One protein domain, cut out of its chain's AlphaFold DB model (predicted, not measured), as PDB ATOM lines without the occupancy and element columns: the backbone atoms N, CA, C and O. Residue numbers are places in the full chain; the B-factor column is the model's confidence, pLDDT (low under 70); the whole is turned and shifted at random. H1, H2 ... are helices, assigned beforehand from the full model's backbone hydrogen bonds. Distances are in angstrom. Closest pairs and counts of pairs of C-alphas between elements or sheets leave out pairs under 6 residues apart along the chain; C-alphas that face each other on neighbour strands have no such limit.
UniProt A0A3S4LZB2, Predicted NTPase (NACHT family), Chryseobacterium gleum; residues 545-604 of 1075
ATOM      1  N   SER A 545      10.901 -58.201  26.067       92.56
ATOM      2  CA  SER A 545      12.085 -58.810  25.451       92.56
ATOM      3  C   SER A 545      12.752 -57.859  24.448       92.56
ATOM      4  O   SER A 545      12.144 -56.917  23.940       92.56
ATOM      5  N   ILE A 546      14.024 -58.111  24.126       92.38
ATOM      6  CA  ILE A 546      14.779 -57.280  23.176       92.38
ATOM      7  C   ILE A 546      14.102 -57.278  21.793       92.38
ATOM      8  O   ILE A 546      14.091 -56.256  21.109       92.38
ATOM      9  N   GLU A 547      13.549 -58.410  21.366       92.50
ATOM     10  CA  GLU A 547      12.867 -58.577  20.083       92.50
ATOM     11  C   GLU A 547      11.580 -57.747  20.012       92.50
ATOM     12  O   GLU A 547      11.369 -57.040  19.025       92.50
ATOM     13  N   GLU A 548      10.778 -57.753  21.079       93.19
ATOM     14  CA  GLU A 548       9.563 -56.933  21.194       93.19
ATOM     15  C   GLU A 548       9.889 -55.437  21.215       93.19
ATOM     16  O   GLU A 548       9.224 -54.648  20.538       93.19
ATOM     17  N   ILE A 549      10.950 -55.036  21.928       93.88
ATOM     18  CA  ILE A 549      11.425 -53.645  21.945       93.88
ATOM     19  C   ILE A 549      11.802 -53.211  20.527       93.88
ATOM     20  O   ILE A 549      11.329 -52.176  20.056       93.88
ATOM     21  N   LYS A 550      12.611 -54.014  19.819       93.31
ATOM     22  CA  LYS A 550      13.030 -53.730  18.436       93.31
ATOM     23  C   LYS A 550      11.827 -53.556  17.515       93.31
ATOM     24  O   LYS A 550      11.821 -52.625  16.712       93.31
ATOM     25  N   GLU A 551      10.828 -54.427  17.603       92.06
ATOM     26  CA  GLU A 551       9.615 -54.333  16.786       92.06
ATOM     27  C   GLU A 551       8.784 -53.086  17.129       92.06
ATOM     28  O   GLU A 551       8.307 -52.389  16.232       92.06
ATOM     29  N   THR A 552       8.685 -52.755  18.417       92.12
ATOM     30  CA  THR A 552       7.907 -51.621  18.929       92.12
ATOM     31  C   THR A 552       8.462 -50.280  18.458       92.12
ATOM     32  O   THR A 552       7.735 -49.472  17.868       92.12
ATOM     33  N   ILE A 553       9.760 -50.045  18.661       91.44
ATOM     34  CA  ILE A 553      10.368 -48.718  18.481       91.44
ATOM     35  C   ILE A 553      10.849 -48.448  17.052       91.44
ATOM     36  O   ILE A 553      11.384 -47.377  16.772       91.44
ATOM     37  N   SER A 554      10.698 -49.401  16.126       91.44
ATOM     38  CA  SER A 554      11.252 -49.283  14.775       91.44
ATOM     39  C   SER A 554      10.244 -49.591  13.671       91.44
ATOM     40  O   SER A 554       9.239 -50.276  13.855       91.44
ATOM     41  N   PHE A 555      10.524 -49.100  12.467       86.06
ATOM     42  CA  PHE A 555       9.839 -49.530  11.258       86.06
ATOM     43  C   PHE A 555      10.458 -50.844  10.765       86.06
ATOM     44  O   PHE A 555      11.501 -50.852  10.105       86.06
ATOM     45  N   LYS A 556       9.801 -51.970  11.078       83.81
ATOM     46  CA  LYS A 556      10.188 -53.328  10.638       83.81
ATOM     47  C   LYS A 556      11.619 -53.735  11.041       83.81
ATOM     48  O   LYS A 556      12.294 -54.420  10.272       83.81
ATOM     49  N   GLY A 557      12.113 -53.285  12.195       82.62
ATOM     50  CA  GLY A 557      13.450 -53.631  12.699       82.62
ATOM     51  C   GLY A 557      14.612 -52.895  12.026       82.62
ATOM     52  O   GLY A 557      15.762 -53.269  12.264       82.62
ATOM     53  N   LYS A 558      14.336 -51.908  11.155       82.31
ATOM     54  CA  LYS A 558      15.344 -51.304  10.262       82.31
ATOM     55  C   LYS A 558      15.654 -49.833  10.511       82.31
ATOM     56  O   LYS A 558      16.767 -49.424  10.223       82.31
ATOM     57  N   ILE A 559      14.680 -49.043  10.948       83.75
ATOM     58  CA  ILE A 559      14.827 -47.595  11.168       83.75
ATOM     59  C   ILE A 559      14.091 -47.266  12.455       83.75
ATOM     60  O   ILE A 559      12.941 -47.689  12.604       83.75
ATOM     61  N   ILE A 560      14.729 -46.548  13.375       86.88
ATOM     62  CA  ILE A 560      14.096 -46.192  14.647       86.88
ATOM     63  C   ILE A 560      13.069 -45.090  14.385       86.88
ATOM     64  O   ILE A 560      13.306 -44.154  13.622       86.88
ATOM     65  N   LYS A 561      11.881 -45.224  14.976       84.25
ATOM     66  CA  LYS A 561      10.820 -44.226  14.848       84.25
ATOM     67  C   LYS A 561      11.280 -42.937  15.544       84.25
ATOM     68  O   LYS A 561      11.628 -43.012  16.721       84.25
ATOM     69  N   PRO A 562      11.243 -41.766  14.882       78.38
ATOM     70  CA  PRO A 562      11.730 -40.520  15.478       78.38
ATOM     71  C   PRO A 562      11.100 -40.169  16.834       78.38
ATOM     72  O   PRO A 562      11.819 -39.721  17.721       78.38
ATOM     73  N   SER A 563       9.802 -40.436  17.025       79.06
ATOM     74  CA  SER A 563       9.108 -40.185  18.300       79.06
ATOM     75  C   SER A 563       9.638 -41.036  19.460       79.06
ATOM     76  O   SER A 563       9.596 -40.606  20.598       79.06
ATOM     77  N   TRP A 564      10.222 -42.203  19.180       88.62
ATOM     78  CA  TRP A 564      10.696 -43.140  20.204       88.62
ATOM     79  C   TRP A 564      12.154 -42.912  20.616       88.62
ATOM     80  O   TRP A 564      12.675 -43.648  21.453       88.62
ATOM     81  N   VAL A 565      12.853 -41.936  20.025       83.31
ATOM     82  CA  VAL A 565      14.285 -41.715  20.287       83.31
ATOM     83  C   VAL A 565      14.537 -41.330  21.747       83.31
ATOM     84  O   VAL A 565      15.479 -41.845  22.349       83.31
ATOM     85  N   ASN A 566      13.695 -40.478  22.341       80.81
ATOM     86  CA  ASN A 566      13.871 -40.071  23.737       80.81
ATOM     87  C   ASN A 566      13.433 -41.174  24.718       80.81
ATOM     88  O   ASN A 566      14.125 -41.459  25.691       80.81
ATOM     89  N   THR A 567      12.348 -41.892  24.412       88.94
ATOM     90  CA  THR A 567      11.956 -43.110  25.142       88.94
ATOM     91  C   THR A 567      13.083 -44.142  25.145       88.94
ATOM     92  O   THR A 567      13.389 -44.733  26.178       88.94
ATOM     93  N   LEU A 568      13.747 -44.345  24.001       89.06
ATOM     94  CA  LEU A 568      14.905 -45.226  23.897       89.06
ATOM     95  C   LEU A 568      16.064 -44.719  24.764       89.06
ATOM     96  O   LEU A 568      16.680 -45.521  25.455       89.06
ATOM     97  N   PHE A 569      16.342 -43.415  24.779       85.19
ATOM     98  CA  PHE A 569      17.347 -42.827  25.669       85.19
ATOM     99  C   PHE A 569      17.085 -43.167  27.148       85.19
ATOM    100  O   PHE A 569      17.968 -43.694  27.833       85.19
ATOM    101  N   PHE A 570      15.855 -42.957  27.627       87.75
ATOM    102  CA  PHE A 570      15.477 -43.318  28.994       87.75
ATOM    103  C   PHE A 570      15.562 -44.826  29.236       87.75
ATOM    104  O   PHE A 570      16.102 -45.255  30.254       87.75
ATOM    105  N   LEU A 571      15.112 -45.638  28.274       91.50
ATOM    106  CA  LEU A 571      15.173 -47.097  28.355       91.50
ATOM    107  C   LEU A 571      16.612 -47.581  28.550       91.50
ATOM    108  O   LEU A 571      16.870 -48.409  29.419       91.50
ATOM    109  N   MET A 572      17.555 -47.033  27.782       88.12
ATOM    110  CA  MET A 572      18.977 -47.381  27.854       88.12
ATOM    111  C   MET A 572      19.596 -47.086  29.225       88.12
ATOM    112  O   MET A 572      20.565 -47.749  29.607       88.12
ATOM    113  N   SER A 573      19.015 -46.139  29.963       85.88
ATOM    114  CA  SER A 573      19.450 -45.748  31.305       85.88
ATOM    115  C   SER A 573      18.947 -46.709  32.392       85.88
ATOM    116  O   SER A 573      19.649 -46.913  33.378       85.88
ATOM    117  N   ILE A 574      17.783 -47.346  32.199       88.50
ATOM    118  CA  ILE A 574      17.120 -48.177  33.227       88.50
ATOM    119  C   ILE A 574      17.249 -49.698  33.020       88.50
ATOM    120  O   ILE A 574      17.076 -50.454  33.971       88.50
ATOM    121  N   ILE A 575      17.541 -50.173  31.804       90.25
ATOM    122  CA  ILE A 575      17.707 -51.612  31.507       90.25
ATOM    123  C   ILE A 575      19.030 -52.184  32.027       90.25
ATOM    124  O   ILE A 575      20.013 -51.460  32.193       90.25
ATOM    125  N   ASP A 576      19.079 -53.508  32.193       89.25
ATOM    126  CA  ASP A 576      20.295 -54.241  32.549       89.25
ATOM    127  C   ASP A 576      21.363 -54.229  31.437       89.25
ATOM    128  O   ASP A 576      21.072 -54.047  30.249       89.25
ATOM    129  N   ASP A 577      22.617 -54.481  31.822       85.62
ATOM    130  CA  ASP A 577      23.778 -54.417  30.926       85.62
ATOM    131  C   ASP A 577      23.681 -55.372  29.721       85.62
ATOM    132  O   ASP A 577      24.159 -55.036  28.633       85.62
ATOM    133  N   ASN A 578      23.046 -56.545  29.871       88.12
ATOM    134  CA  ASN A 578      22.922 -57.506  28.772       88.12
ATOM    135  C   ASN A 578      21.924 -57.006  27.723       88.12
ATOM    136  O   ASN A 578      22.251 -56.993  26.530       88.12
ATOM    137  N   LYS A 579      20.733 -56.553  28.151       90.69
ATOM    138  CA  LYS A 579      19.757 -55.920  27.245       90.69
ATOM    139  C   LYS A 579      20.349 -54.682  26.581       90.69
ATOM    140  O   LYS A 579      20.235 -54.532  25.362       90.69
ATOM    141  N   ARG A 580      21.045 -53.842  27.354       90.06
ATOM    142  CA  ARG A 580      21.704 -52.629  26.855       90.06
ATOM    143  C   ARG A 580      22.700 -52.935  25.748       90.06
ATOM    144  O   ARG A 580      22.617 -52.353  24.667       90.06
ATOM    145  N   LYS A 581      23.602 -53.891  25.979       87.31
ATOM    146  CA  LYS A 581      24.590 -54.312  24.982       87.31
ATOM    147  C   LYS A 581      23.923 -54.844  23.711       87.31
ATOM    148  O   LYS A 581      24.307 -54.446  22.613       87.31
ATOM    149  N   GLY A 582      22.888 -55.677  23.850       89.50
ATOM    150  CA  GLY A 582      22.137 -56.217  22.712       89.50
ATOM    151  C   GLY A 582      21.432 -55.144  21.870       89.50
ATOM    152  O   GLY A 582      21.388 -55.258  20.641       89.50
ATOM    153  N   LEU A 583      20.913 -54.087  22.504       91.00
ATOM    154  CA  LEU A 583      20.332 -52.937  21.805       91.00
ATOM    155  C   LEU A 583      21.408 -52.076  21.133       91.00
ATOM    156  O   LEU A 583      21.245 -51.761  19.956       91.00
ATOM    157  N   ILE A 584      22.529 -51.773  21.799       88.25
ATOM    158  CA  ILE A 584      23.655 -51.032  21.193       88.25
ATOM    159  C   ILE A 584      24.157 -51.748  19.936       88.25
ATOM    160  O   ILE A 584      24.283 -51.125  18.884       88.25
ATOM    161  N   GLU A 585      24.391 -53.061  20.009       87.81
ATOM    162  CA  GLU A 585      24.848 -53.864  18.866       87.81
ATOM    163  C   GLU A 585      23.861 -53.857  17.690       87.81
ATOM    164  O   GLU A 585      24.271 -53.973  16.531       87.81
ATOM    165  N   TRP A 586      22.562 -53.744  17.968       91.81
ATOM    166  CA  TRP A 586      21.537 -53.615  16.937       91.81
ATOM    167  C   TRP A 586      21.506 -52.204  16.342       91.81
ATOM    168  O   TRP A 586      21.582 -52.078  15.120       91.81
ATOM    169  N   ILE A 587      21.480 -51.157  17.174       89.25
ATOM    170  CA  ILE A 587      21.452 -49.753  16.734       89.25
ATOM    171  C   ILE A 587      22.697 -49.428  15.902       89.25
ATOM    172  O   ILE A 587      22.576 -48.818  14.845       89.25
ATOM    173  N   LEU A 588      23.874 -49.926  16.296       84.12
ATOM    174  CA  LEU A 588      25.119 -49.801  15.528       84.12
ATOM    175  C   LEU A 588      24.997 -50.287  14.075       84.12
ATOM    176  O   LEU A 588      25.665 -49.753  13.193       84.12
ATOM    177  N   LYS A 589      24.166 -51.307  13.821       85.44
ATOM    178  CA  LYS A 589      23.975 -51.892  12.483       85.44
ATOM    179  C   LYS A 589      22.967 -51.125  11.638       85.44
ATOM    180  O   LYS A 589      23.061 -51.187  10.414       85.44
ATOM    181  N   ILE A 590      21.988 -50.477  12.269       87.88
ATOM    182  CA  ILE A 590      20.881 -49.834  11.557       87.88
ATOM    183  C   ILE A 590      21.023 -48.312  11.487       87.88
ATOM    184  O   ILE A 590      20.832 -47.737  10.419       87.88
ATOM    185  N   GLU A 591      21.370 -47.663  12.599       82.50
ATOM    186  CA  GLU A 591      21.308 -46.211  12.758       82.50
ATOM    187  C   GLU A 591      22.219 -45.718  13.911       82.50
ATOM    188  O   GLU A 591      21.736 -45.245  14.943       82.50
ATOM    189  N   PRO A 592      23.557 -45.815  13.763       81.69
ATOM    190  CA  PRO A 592      24.520 -45.526  14.836       81.69
ATOM    191  C   PRO A 592      24.482 -44.079  15.352       81.69
ATOM    192  O   PRO A 592      24.870 -43.831  16.488       81.69
ATOM    193  N   GLU A 593      23.995 -43.127  14.552       80.62
ATOM    194  CA  GLU A 593      23.853 -41.711  14.925       80.62
ATOM    195  C   GLU A 593      22.959 -41.484  16.150       80.62
ATOM    196  O   GLU A 593      23.178 -40.534  16.894       80.62
ATOM    197  N   ILE A 594      21.973 -42.355  16.385       84.25
ATOM    198  CA  ILE A 594      21.057 -42.239  17.531       84.25
ATOM    199  C   ILE A 594      21.787 -42.465  18.859       84.25
ATOM    200  O   ILE A 594      21.402 -41.900  19.881       84.25
ATOM    201  N   LEU A 595      22.881 -43.232  18.844       87.06
ATOM    202  CA  LEU A 595      23.670 -43.514  20.043       87.06
ATOM    203  C   LEU A 595      24.342 -42.262  20.616       87.06
ATOM    204  O   LEU A 595      24.661 -42.265  21.799       87.06
ATOM    205  N   VAL A 596      24.507 -41.194  19.824       85.50
ATOM    206  CA  VAL A 596      25.090 -39.917  20.280       85.50
ATOM    207  C   VAL A 596      24.266 -39.279  21.403       85.50
ATOM    208  O   VAL A 596      24.823 -38.587  22.248       85.50
ATOM    209  N   LYS A 597      22.954 -39.540  21.447       78.19
ATOM    210  CA  LYS A 597      22.064 -39.033  22.499       78.19
ATOM    211  C   LYS A 597      22.137 -39.814  23.808       78.19
ATOM    212  O   LYS A 597      21.641 -39.330  24.816       78.19
ATOM    213  N   ILE A 598      22.698 -41.022  23.795       79.69
ATOM    214  CA  ILE A 598      22.801 -41.869  24.986       79.69
ATOM    215  C   ILE A 598      23.902 -41.336  25.898       79.69
ATOM    216  O   ILE A 598      24.932 -40.858  25.421       79.69
ATOM    217  N   GLU A 599      23.687 -41.438  27.214       75.81
ATOM    218  CA  GLU A 599      24.685 -41.062  28.215       75.81
ATOM    219  C   GLU A 599      26.040 -41.745  27.904       75.81
ATOM    220  O   GLU A 599      26.089 -42.970  27.719       75.81
ATOM    221  N   PRO A 600      27.151 -40.985  27.784       78.88
ATOM    222  CA  PRO A 600      28.405 -41.526  27.257       78.88
ATOM    223  C   PRO A 600      29.020 -42.665  28.087       78.88
ATOM    224  O   PRO A 600      29.763 -43.484  27.551       78.88
ATOM    225  N   ASP A 601      28.726 -42.749  29.382       79.25
ATOM    226  CA  ASP A 601      29.186 -43.814  30.284       79.25
ATOM    227  C   ASP A 601      28.533 -45.177  29.987       79.25
ATOM    228  O   ASP A 601      29.066 -46.218  30.374       79.25
ATOM    229  N   LYS A 602      27.414 -45.197  29.253       81.94
ATOM    230  CA  LYS A 602      26.672 -46.421  28.910       81.94
ATOM    231  C   LYS A 602      27.212 -47.157  27.685       81.94
ATOM    232  O   LYS A 602      26.764 -48.271  27.398       81.94
ATOM    233  N   ILE A 603      28.137 -46.548  26.941       84.69
ATOM    234  CA  ILE A 603      28.710 -47.107  25.713       84.69
ATOM    235  C   ILE A 603      30.232 -47.154  25.834       84.69
ATOM    236  O   ILE A 603      30.877 -46.191  26.257       84.69
ATOM    237  N   ASP A 604      30.811 -48.277  25.407       86.81
ATOM    238  CA  ASP A 604      32.256 -48.482  25.409       86.81
ATOM    239  C   ASP A 604      33.004 -47.313  24.720       86.81
ATOM    240  O   ASP A 604      32.642 -46.933  23.598       86.81
TER     241      ASP A 604
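What this domain is: This is residues 545 to 604 of the 1075 residues of the protein "Predicted NTPase (NACHT family)" of Chryseobacterium gleum (UniProt A0A3S4LZB2). Two longer helices, H3 and H2, stand side by side and run opposite ways, with short helices H1 and H4 on opposite sides of the pair. The printed part has 60 residues with four named helices, H1 to H4, and no named strand: all helix, compact, radius of gyration of the C-alphas 10.3 A, spans 28 by 22 by 19 A.

How they stand to each other: H3, residues 577 to 590, touches H4, residues 592 to 597; the closest C-alphas, of Ile 587 and Leu 595, are 7.4 A apart. H3 only just touches H1, residues 546 to 553, with 3 pairs of C-alphas within 8 A, the closest those of Ile 546 and Lys 579, 6.6 A. H2, residues 562 to 574, is close to H3 but not clearly touching, at a shallow tilt of 28 degrees; the closest C-alphas, Met 572 and Arg 580, are 6.0 A apart. H1 and H4 are apart. O i to N i+4 pairs are within hydrogen-bond range throughout H1, 7 of 9 in H2, 9 of 10 in H3, 0 of 2 in H4, where 3 of 3 O i to N i+3 pairs are.

Where its parts are: H3 and H2 each measure 20.1 A, H1 10.7 A, H4 10.3 A. H1 begins at C-alpha 546 (14.779, -57.280, 23.176); H4 ends at C-alpha 597 (22.064, -39.033, 22.499).

The domain as a whole: The printed part has no cut, and no printed residue is under 70 in pLDDT.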